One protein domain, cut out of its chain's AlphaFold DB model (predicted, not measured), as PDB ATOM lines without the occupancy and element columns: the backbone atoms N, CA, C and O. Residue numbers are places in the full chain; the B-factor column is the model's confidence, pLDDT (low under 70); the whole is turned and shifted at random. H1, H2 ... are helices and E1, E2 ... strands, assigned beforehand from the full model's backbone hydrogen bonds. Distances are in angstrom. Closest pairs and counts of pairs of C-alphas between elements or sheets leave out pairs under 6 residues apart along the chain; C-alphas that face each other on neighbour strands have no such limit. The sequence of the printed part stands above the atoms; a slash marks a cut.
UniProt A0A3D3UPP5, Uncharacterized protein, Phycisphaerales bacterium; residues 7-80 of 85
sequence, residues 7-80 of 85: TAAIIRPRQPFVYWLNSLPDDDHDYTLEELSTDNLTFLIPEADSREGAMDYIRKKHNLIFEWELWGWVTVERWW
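This is residues 7 to 80 of the 85 residues of an uncharacterized protein of Phycisphaerales bacterium (UniProt A0A3D3UPP5). A two-stranded antiparallel ribbon, E1 and E2, with H3 packed near it forms one end of an elongated shape; H1 and H2 lie toward the other, and H4 runs lengthwise between. The printed 74 residues, mixed helices and strands, run E1 H1 H2 E2 H3 H4. They are only just loose, close to compact: radius of gyration of the C-alphas 13.9 A, spans 44 by 26 by 17 A.

E1 is residues 7 to 10, from C-alpha 7 (0.250, 57.597, 42.485); E2 42 to 46; H3 51 to 59; H1 15 to 21; H2 33 to 36. H4, residues 62 to 73, is 17.1 A long, ending at C-alpha 73 (-9.638, 35.881, 34.694).

Antiparallel E1 and E2 have N 9 and O 43 within hydrogen-bond range, 2.8 A. The closest C-alphas of E1 and H3, Thr 7 and Ala 54, are 7.5 A apart. H3 and H4 meet only through their link. H1 and H2 only just touch, with 3 pairs of C-alphas within 8 A, Val 18 and Leu 33 closest at 6.3 A. Every O i to N i+4 pair is within range in H1 and H3, 7 of 8 in H4; H2 is too short.

The printed part has no cut; the H1 to H2 link is long; no printed residue is under 70 in pLDDT.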
ATOM      1  N   THR A   7       0.930  58.195  41.339       96.44
ATOM      2  CA  THR A   7       0.250  57.597  42.485       96.44
ATOM      3  C   THR A   7      -0.055  56.137  42.157       96.44
ATOM      4  O   THR A   7      -0.582  55.836  41.087       96.44
ATOM      5  N   ALA A   8       0.289  55.220  43.061       95.31
ATOM      6  CA  ALA A   8      -0.084  53.814  42.940       95.31
ATOM      7  C   ALA A   8      -1.485  53.597  43.531       95.31
ATOM      8  O   ALA A   8      -1.734  53.918  44.695       95.31
ATOM      9  N   ALA A   9      -2.394  53.049  42.730       95.62
ATOM     10  CA  ALA A   9      -3.731  52.660  43.145       95.62
ATOM     11  C   ALA A   9      -3.835  51.134  43.149       95.62
ATOM     12  O   ALA A   9      -3.697  50.504  42.105       95.62
ATOM     13  N   ILE A  10      -4.080  50.565  44.328       95.25
ATOM     14  CA  ILE A  10      -4.204  49.119  44.535       95.25
ATOM     15  C   ILE A  10      -5.688  48.783  44.653       95.25
ATOM     16  O   ILE A  10      -6.363  49.268  45.570       95.25
ATOM     17  N   ILE A  11      -6.185  47.962  43.736       95.00
ATOM     18  CA  ILE A  11      -7.572  47.514  43.692       95.00
ATOM     19  C   ILE A  11      -7.665  46.204  44.459       95.00
ATOM     20  O   ILE A  11      -7.062  45.216  44.070       95.00
ATOM     21  N   ARG A  12      -8.396  46.214  45.575       94.44
ATOM     22  CA  ARG A  12      -8.577  45.016  46.399       94.44
ATOM     23  C   ARG A  12      -9.903  44.343  46.073       94.44
ATOM     24  O   ARG A  12     -10.927  45.043  46.103       94.44
ATOM     25  N   PRO A  13      -9.914  43.024  45.825       94.31
ATOM     26  CA  PRO A  13     -11.152  42.296  45.640       94.31
ATOM     27  C   PRO A  13     -11.972  42.323  46.932       94.31
ATOM     28  O   PRO A  13     -11.478  42.555  48.038       94.31
ATOM     29  N   ARG A  14     -13.275  42.103  46.784       94.31
ATOM     30  CA  ARG A  14     -14.200  41.892  47.900       94.31
ATOM     31  C   ARG A  14     -14.875  40.545  47.729       94.31
ATOM     32  O   ARG A  14     -14.883  39.991  46.636       94.31
ATOM     33  N   GLN A  15     -15.518  40.063  48.786       94.88
ATOM     34  CA  GLN A  15     -16.163  38.753  48.794       94.88
ATOM     35  C   GLN A  15     -17.083  38.454  47.584       94.88
ATOM     36  O   GLN A  15     -17.021  37.333  47.086       94.88
ATOM     37  N   PRO A  16     -17.876  39.405  47.039       94.12
ATOM     38  CA  PRO A  16     -18.675  39.143  45.837       94.12
ATOM     39  C   PRO A  16     -17.852  38.745  44.607       94.12
ATOM     40  O   PRO A  16     -18.328  37.966  43.789       94.12
ATOM     41  N   PHE A  17     -16.623  39.253  44.485       93.88
ATOM     42  CA  PHE A  17     -15.716  38.889  43.400       93.88
ATOM     43  C   PHE A  17     -15.241  37.440  43.533       93.88
ATOM     44  O   PHE A  17     -15.277  36.704  42.559       93.88
ATOM     45  N   VAL A  18     -14.901  37.010  44.753       94.50
ATOM     46  CA  VAL A  18     -14.526  35.616  45.052       94.50
ATOM     47  C   VAL A  18     -15.672  34.664  44.713       94.50
ATOM     48  O   VAL A  18     -15.468  33.651  44.058       94.50
ATOM     49  N   TYR A  19     -16.901  35.006  45.115       94.38
ATOM     50  CA  TYR A  19     -18.074  34.185  44.801       94.38
ATOM     51  C   TYR A  19     -18.331  34.068  43.304       94.38
ATOM     52  O   TYR A  19     -18.753  33.015  42.841       94.38
ATOM     53  N   TRP A  20     -18.102  35.148  42.558       93.81
ATOM     54  CA  TRP A  20     -18.195  35.106  41.108       93.81
ATOM     55  C   TRP A  20     -17.097  34.226  40.504       93.81
ATOM     56  O   TRP A  20     -17.409  33.382  39.667       93.81
ATOM     57  N   LEU A  21     -15.849  34.374  40.952       93.94
ATOM     58  CA  LEU A  21     -14.717  33.620  40.422       93.94
ATOM     59  C   LEU A  21     -14.915  32.108  40.613       93.94
ATOM     60  O   LEU A  21     -14.888  31.366  39.640       93.94
ATOM     61  N   ASN A  22     -15.293  31.680  41.822       93.81
ATOM     62  CA  ASN A  22     -15.580  30.270  42.136       93.81
ATOM     63  C   ASN A  22     -16.883  29.748  41.492       93.81
ATOM     64  O   ASN A  22     -17.239  28.586  41.664       93.81
ATOM     65  N   SER A  23     -17.650  30.602  40.805       92.62
ATOM     66  CA  SER A  23     -18.834  30.189  40.035       92.62
ATOM     67  C   SER A  23     -18.541  29.953  38.552       92.62
ATOM     68  O   SER A  23     -19.435  29.515  37.821       92.62
ATOM     69  N   LEU A  24     -17.324  30.272  38.092       92.31
ATOM     70  CA  LEU A  24     -16.918  30.034  36.713       92.31
ATOM     71  C   LEU A  24     -16.822  28.523  36.444       92.31
ATOM     72  O   LEU A  24     -16.369  27.765  37.297       92.31
ATOM     73  N   PRO A  25     -17.267  28.058  35.267       82.81
ATOM     74  CA  PRO A  25     -17.072  26.675  34.858       82.81
ATOM     75  C   PRO A  25     -15.589  26.447  34.546       82.81
ATOM     76  O   PRO A  25     -14.912  27.354  34.065       82.81
ATOM     77  N   ASP A  26     -15.125  25.218  34.734       73.69
ATOM     78  CA  ASP A  26     -13.770  24.775  34.377       73.69
ATOM     79  C   ASP A  26     -12.636  25.327  35.262       73.69
ATOM     80  O   ASP A  26     -11.467  25.211  34.886       73.69
ATOM     81  N   ASP A  27     -12.960  25.859  36.444       78.81
ATOM     82  CA  ASP A  27     -11.978  26.112  37.498       78.81
ATOM     83  C   ASP A  27     -12.221  25.184  38.695       78.81
ATOM     84  O   ASP A  27     -13.250  25.263  39.366       78.81
ATOM     85  N   ASP A  28     -11.277  24.273  38.934       80.44
ATOM     86  CA  ASP A  28     -11.316  23.334  40.063       80.44
ATOM     87  C   ASP A  28     -10.707  23.945  41.343       80.44
ATOM     88  O   ASP A  28     -10.605  23.264  42.369       80.44
ATOM     89  N   HIS A  29     -10.264  25.210  41.302       89.88
ATOM     90  CA  HIS A  29      -9.690  25.904  42.451       89.88
ATOM     91  C   HIS A  29     -10.734  26.747  43.195       89.88
ATOM     92  O   HIS A  29     -11.305  27.699  42.666       89.88
ATOM     93  N   ASP A  30     -10.923  26.448  44.479       92.38
ATOM     94  CA  ASP A  30     -11.731  27.270  45.381       92.38
ATOM     95  C   ASP A  30     -10.905  28.452  45.911       92.38
ATOM     96  O   ASP A  30     -10.202  28.337  46.918       92.38
ATOM     97  N   TYR A  31     -11.015  29.617  45.267       94.44
ATOM     98  CA  TYR A  31     -10.301  30.812  45.714       94.44
ATOM     99  C   TYR A  31     -10.835  31.334  47.045       94.44
ATOM    100  O   TYR A  31     -12.046  31.423  47.281       94.44
ATOM    101  N   THR A  32      -9.917  31.785  47.895       96.12
ATOM    102  CA  THR A  32     -10.239  32.565  49.095       96.12
ATOM    103  C   THR A  32      -9.975  34.056  48.888       96.12
ATOM    104  O   THR A  32      -9.170  34.474  48.056       96.12
ATOM    105  N   LEU A  33     -10.631  34.903  49.690       96.00
ATOM    106  CA  LEU A  33     -10.364  36.346  49.662       96.00
ATOM    107  C   LEU A  33      -8.914  36.670  50.052       96.00
ATOM    108  O   LEU A  33      -8.351  37.638  49.545       96.00
ATOM    109  N   GLU A  34      -8.330  35.888  50.962       95.88
ATOM    110  CA  GLU A  34      -6.944  36.058  51.397       95.88
ATOM    111  C   GLU A  34      -5.979  35.786  50.242       95.88
ATOM    112  O   GLU A  34      -5.145  36.644  49.956       95.88
ATOM    113  N   GLU A  35      -6.164  34.675  49.522       95.00
ATOM    114  CA  GLU A  35      -5.381  34.332  48.329       95.00
ATOM    115  C   GLU A  35      -5.444  35.436  47.272       95.00
ATOM    116  O   GLU A  35      -4.402  35.960  46.878       95.00
ATOM    117  N   LEU A  36      -6.646  35.868  46.870       93.38
ATOM    118  CA  LEU A  36      -6.795  36.927  45.862       93.38
ATOM    119  C   LEU A  36      -6.256  38.286  46.332       93.38
ATOM    120  O   LEU A  36      -5.924  39.143  45.522       93.38
ATOM    121  N   SER A  37      -6.158  38.510  47.645       92.44
ATOM    122  CA  SER A  37      -5.599  39.749  48.192       92.44
ATOM    123  C   SER A  37      -4.068  39.762  48.218       92.44
ATOM    124  O   SER A  37      -3.498  40.804  48.553       92.44
ATOM    125  N   THR A  38      -3.395  38.652  47.893       93.56
ATOM    126  CA  THR A  38      -1.922  38.595  47.836       93.56
ATOM    127  C   THR A  38      -1.356  39.279  46.594       93.56
ATOM    128  O   THR A  38      -0.333  39.958  46.700       93.56
ATOM    129  N   ASP A  39      -2.053  39.187  45.460       90.88
ATOM    130  CA  ASP A  39      -1.671  39.811  44.193       90.88
ATOM    131  C   ASP A  39      -2.815  40.685  43.671       90.88
ATOM    132  O   ASP A  39      -3.762  40.224  43.042       90.88
ATOM    133  N   ASN A  40      -2.755  41.971  44.016       93.31
ATOM    134  CA  ASN A  40      -3.808  42.919  43.678       93.31
ATOM    135  C   ASN A  40      -3.455  43.693  42.413       93.31
ATOM    136  O   ASN A  40      -2.362  44.265  42.300       93.31
ATOM    137  N   LEU A  41      -4.455  43.872  41.555       93.25
ATOM    138  CA  LEU A  41      -4.369  44.761  40.410       93.25
ATOM    139  C   LEU A  41      -3.941  46.170  40.843       93.25
ATOM    140  O   LEU A  41      -4.608  46.852  41.629       93.25
ATOM    141  N   THR A  42      -2.790  46.600  40.326       94.88
ATOM    142  CA  THR A  42      -2.152  47.864  40.696       94.88
ATOM    143  C   THR A  42      -1.974  48.755  39.473       94.88
ATOM    144  O   THR A  42      -1.299  48.392  38.514       94.88
ATOM    145  N   PHE A  43      -2.530  49.966  39.533       94.19
ATOM    146  CA  PHE A  43      -2.390  50.981  38.491       94.19
ATOM    147  C   PHE A  43      -1.472  52.114  38.921       94.19
ATOM    148  O   PHE A  43      -1.556  52.613  40.044       94.19
ATOM    149  N   LEU A  44      -0.666  52.598  37.978       95.44
ATOM    150  CA  LEU A  44      -0.016  53.897  38.090       95.44
ATOM    151  C   LEU A  44      -0.934  54.957  37.487       95.44
ATOM    152  O   LEU A  44      -1.099  55.038  36.270       95.44
ATOM    153  N   ILE A  45      -1.526  55.779  38.346       95.38
ATOM    154  CA  ILE A  45      -2.357  56.912  37.938       95.38
ATOM    155  C   ILE A  45      -1.527  58.206  37.966       95.38
ATOM    156  O   ILE A  45      -0.435  58.223  38.555       95.38
ATOM    157  N   PRO A  46      -1.994  59.294  37.319       95.69
ATOM    158  CA  PRO A  46      -1.365  60.602  37.463       95.69
ATOM    159  C   PRO A  46      -1.136  60.944  38.935       95.69
ATOM    160  O   PRO A  46      -1.907  60.522  39.796       95.69
ATOM    161  N   GLU A  47      -0.062  61.681  39.207       95.94
ATOM    162  CA  GLU A  47       0.197  62.198  40.548       95.94
ATOM    163  C   GLU A  47      -1.034  62.968  41.036       95.94
ATOM    164  O   GLU A  47      -1.557  63.838  40.336       95.94
ATOM    165  N   ALA A  48      -1.539  62.570  42.198       93.81
ATOM    166  CA  ALA A  48      -2.673  63.202  42.841       93.81
ATOM    167  C   ALA A  48      -2.193  63.994  44.058       93.81
ATOM    168  O   ALA A  48      -1.497  63.452  44.916       93.81
ATOM    169  N   ASP A  49      -2.638  65.243  44.163       91.81
ATOM    170  CA  ASP A  49      -2.281  66.137  45.273       91.81
ATOM    171  C   ASP A  49      -2.947  65.738  46.604       91.81
ATOM    172  O   ASP A  49      -2.543  66.189  47.676       91.81
ATOM    173  N   SER A  50      -3.981  64.891  46.556       95.44
ATOM    174  CA  SER A  50      -4.700  64.395  47.731       95.44
ATOM    175  C   SER A  50      -5.215  62.970  47.547       95.44
ATOM    176  O   SER A  50      -5.365  62.458  46.429       95.44
ATOM    177  N   ARG A  51      -5.540  62.318  48.671       93.19
ATOM    178  CA  ARG A  51      -6.165  60.991  48.659       93.19
ATOM    179  C   ARG A  51      -7.530  61.040  47.980       93.19
ATOM    180  O   ARG A  51      -7.854  60.137  47.217       93.19
ATOM    181  N   GLU A  52      -8.309  62.080  48.234       95.62
ATOM    182  CA  GLU A  52      -9.640  62.281  47.670       95.62
ATOM    183  C   GLU A  52      -9.564  62.425  46.148       95.62
ATOM    184  O   GLU A  52     -10.303  61.746  45.439       95.62
ATOM    185  N   GLY A  53      -8.607  63.208  45.638       96.38
ATOM    186  CA  GLY A  53      -8.381  63.357  44.200       96.38
ATOM    187  C   GLY A  53      -7.990  62.039  43.525       96.38
ATOM    188  O   GLY A  53      -8.525  61.700  42.466       96.38
ATOM    189  N   ALA A  54      -7.123  61.248  44.169       95.50
ATOM    190  CA  ALA A  54      -6.779  59.905  43.699       95.50
ATOM    191  C   ALA A  54      -8.009  58.980  43.668       95.50
ATOM    192  O   ALA A  54      -8.253  58.290  42.676       95.50
ATOM    193  N   MET A  55      -8.817  58.992  44.733       95.38
ATOM    194  CA  MET A  55     -10.034  58.183  44.822       95.38
ATOM    195  C   MET A  55     -11.059  58.583  43.763       95.38
ATOM    196  O   MET A  55     -11.652  57.709  43.133       95.38
ATOM    197  N   ASP A  56     -11.246  59.874  43.510       96.19
ATOM    198  CA  ASP A  56     -12.167  60.360  42.483       96.19
ATOM    199  C   ASP A  56     -11.698  60.004  41.071       96.19
ATOM    200  O   ASP A  56     -12.521  59.669  40.214       96.19
ATOM    201  N   TYR A  57     -10.385  60.004  40.820       95.88
ATOM    202  CA  TYR A  57      -9.826  59.521  39.559       95.88
ATOM    203  C   TYR A  57     -10.179  58.048  39.307       95.88
ATOM    204  O   TYR A  57     -10.580  57.706  38.190       95.88
ATOM    205  N   ILE A  58     -10.056  57.202  40.337       95.94
ATOM    206  CA  ILE A  58     -10.405  55.775  40.278       95.94
ATOM    207  C   ILE A  58     -11.915  55.584  40.143       95.94
ATOM    208  O   ILE A  58     -12.352  54.854  39.258       95.94
ATOM    209  N   ARG A  59     -12.733  56.291  40.933       94.19
ATOM    210  CA  ARG A  59     -14.204  56.221  40.853       94.19
ATOM    211  C   ARG A  59     -14.720  56.555  39.460       94.19
ATOM    212  O   ARG A  59     -15.584  55.855  38.950       94.19
ATOM    213  N   LYS A  60     -14.156  57.563  38.792       95.88
ATOM    214  CA  LYS A  60     -14.531  57.905  37.407       95.88
ATOM    215  C   LYS A  60     -14.210  56.799  36.391       95.88
ATOM    216  O   LYS A  60     -14.729  56.845  35.284       95.88
ATOM    217  N   LYS A  61     -13.354  55.835  36.744       95.06
ATOM    218  CA  LYS A  61     -12.893  54.734  35.881       95.06
ATOM    219  C   LYS A  61     -13.230  53.347  36.433       95.06
ATOM    220  O   LYS A  61     -12.721  52.368  35.902       95.06
ATOM    221  N   HIS A  62     -14.062  53.253  37.472       93.00
ATOM    222  CA  HIS A  62     -14.319  51.987  38.163       93.00
ATOM    223  C   HIS A  62     -14.817  50.890  37.216       93.00
ATOM    224  O   HIS A  62     -14.295  49.787  37.283       93.00
ATOM    225  N   ASN A  63     -15.722  51.211  36.284       93.06
ATOM    226  CA  ASN A  63     -16.209  50.258  35.282       93.06
ATOM    227  C   ASN A  63     -15.075  49.690  34.425       93.06
ATOM    228  O   ASN A  63     -14.913  48.481  34.362       93.06
ATOM    229  N   LEU A  64     -14.242  50.556  33.839       93.25
ATOM    230  CA  LEU A  64     -13.115  50.126  33.004       93.25
ATOM    231  C   LEU A  64     -12.105  49.284  33.796       93.25
ATOM    232  O   LEU A  64     -11.615  48.275  33.306       93.25
ATOM    233  N   ILE A  65     -11.797  49.703  35.025       94.44
ATOM    234  CA  ILE A  65     -10.889  48.975  35.918       94.44
ATOM    235  C   ILE A  65     -11.456  47.593  36.246       94.44
ATOM    236  O   ILE A  65     -10.721  46.611  36.231       94.44
ATOM    237  N   PHE A  66     -12.755  47.518  36.534       94.19
ATOM    238  CA  PHE A  66     -13.415  46.266  36.859       94.19
ATOM    239  C   PHE A  66     -13.474  45.331  35.650       94.19
ATOM    240  O   PHE A  66     -13.184  44.153  35.788       94.19
ATOM    241  N   GLU A  67     -13.755  45.846  34.454       94.12
ATOM    242  CA  GLU A  67     -13.706  45.059  33.216       94.12
ATOM    243  C   GLU A  67     -12.302  44.516  32.924       94.12
ATOM    244  O   GLU A  67     -12.171  43.367  32.512       94.12
ATOM    245  N   TRP A  68     -11.246  45.298  33.174       93.81
ATOM    246  CA  TRP A  68      -9.869  44.813  33.050       93.81
ATOM    247  C   TRP A  68      -9.547  43.688  34.027       93.81
ATOM    248  O   TRP A  68      -8.911  42.717  33.627       93.81
ATOM    249  N   GLU A  69     -10.014  43.797  35.270       94.25
ATOM    250  CA  GLU A  69      -9.882  42.718  36.247       94.25
ATOM    251  C   GLU A  69     -10.604  41.457  35.756       94.25
ATOM    252  O   GLU A  69      -9.989  40.402  35.654       94.25
ATOM    253  N   LEU A  70     -11.878  41.563  35.355       94.44
ATOM    254  CA  LEU A  70     -12.662  40.431  34.840       94.44
ATOM    255  C   LEU A  70     -11.988  39.760  33.639       94.44
ATOM    256  O   LEU A  70     -11.925  38.534  33.571       94.44
ATOM    257  N   TRP A  71     -11.462  40.562  32.712       94.38
ATOM    258  CA  TRP A  71     -10.775  40.077  31.519       94.38
ATOM    259  C   TRP A  71      -9.483  39.318  31.842       94.38
ATOM    260  O   TRP A  71      -9.122  38.402  31.103       94.38
ATOM    261  N   GLY A  72      -8.814  39.661  32.948       91.94
ATOM    262  CA  GLY A  72      -7.644  38.937  33.450       91.94
ATOM    263  C   GLY A  72      -7.946  37.496  33.873       91.94
ATOM    264  O   GLY A  72      -7.062  36.649  33.781       91.94
ATOM    265  N   TRP A  73      -9.192  37.211  34.264       92.31
ATOM    266  CA  TRP A  73      -9.638  35.881  34.694       92.31
ATOM    267  C   TRP A  73     -10.394  35.126  33.597       92.31
ATOM    268  O   TRP A  73     -10.108  33.963  33.329       92.31
ATOM    269  N   VAL A  74     -11.344  35.778  32.916       93.25
ATOM    270  CA  VAL A  74     -12.127  35.155  31.841       93.25
ATOM    271  C   VAL A  74     -12.412  36.147  30.718       93.25
ATOM    272  O   VAL A  74     -12.983  37.215  30.918       93.25
ATOM    273  N   THR A  75     -12.064  35.778  29.488       93.19
ATOM    274  CA  THR A  75     -12.233  36.651  28.310       93.19
ATOM    275  C   THR A  75     -13.623  36.558  27.681       93.19
ATOM    276  O   THR A  75     -14.012  37.406  26.881       93.19
ATOM    277  N   VAL A  76     -14.396  35.526  28.028       93.19
ATOM    278  CA  VAL A  76     -15.733  35.293  27.480       93.19
ATOM    279  C   VAL A  76     -16.769  36.078  28.296       93.19
ATOM    280  O   VAL A  76     -17.251  35.611  29.327       93.19
ATOM    281  N   GLU A  77     -17.166  37.247  27.792       92.31
ATOM    282  CA  GLU A  77     -18.011  38.231  28.498       92.31
ATOM    283  C   GLU A  77     -19.363  37.706  29.004       92.31
ATOM    284  O   GLU A  77     -19.912  38.236  29.968       92.31
ATOM    285  N   ARG A  78     -19.916  36.644  28.400       92.81
ATOM    286  CA  ARG A  78     -21.181  36.038  28.866       92.81
ATOM    287  C   ARG A  78     -21.095  35.493  30.299       92.81
ATOM    288  O   ARG A  78     -22.131  35.285  30.918       92.81
ATOM    289  N   TRP A  79     -19.880  35.223  30.783       92.31
ATOM    290  CA  TRP A  79     -19.609  34.723  32.134       92.31
ATOM    291  C   TRP A  79     -19.311  35.840  33.133       92.31
ATOM    292  O   TRP A  79     -19.130  35.575  34.319       92.31
ATOM    293  N   TRP A  80     -19.245  37.095  32.686       94.38
ATOM    294  CA  TRP A  80     -19.018  38.225  33.578       94.38
ATOM    295  C   TRP A  80     -20.255  38.493  34.445       94.38
ATOM    296  O   TRP A  80     -21.379  38.209  34.019       94.38
TER     297      TRP A  80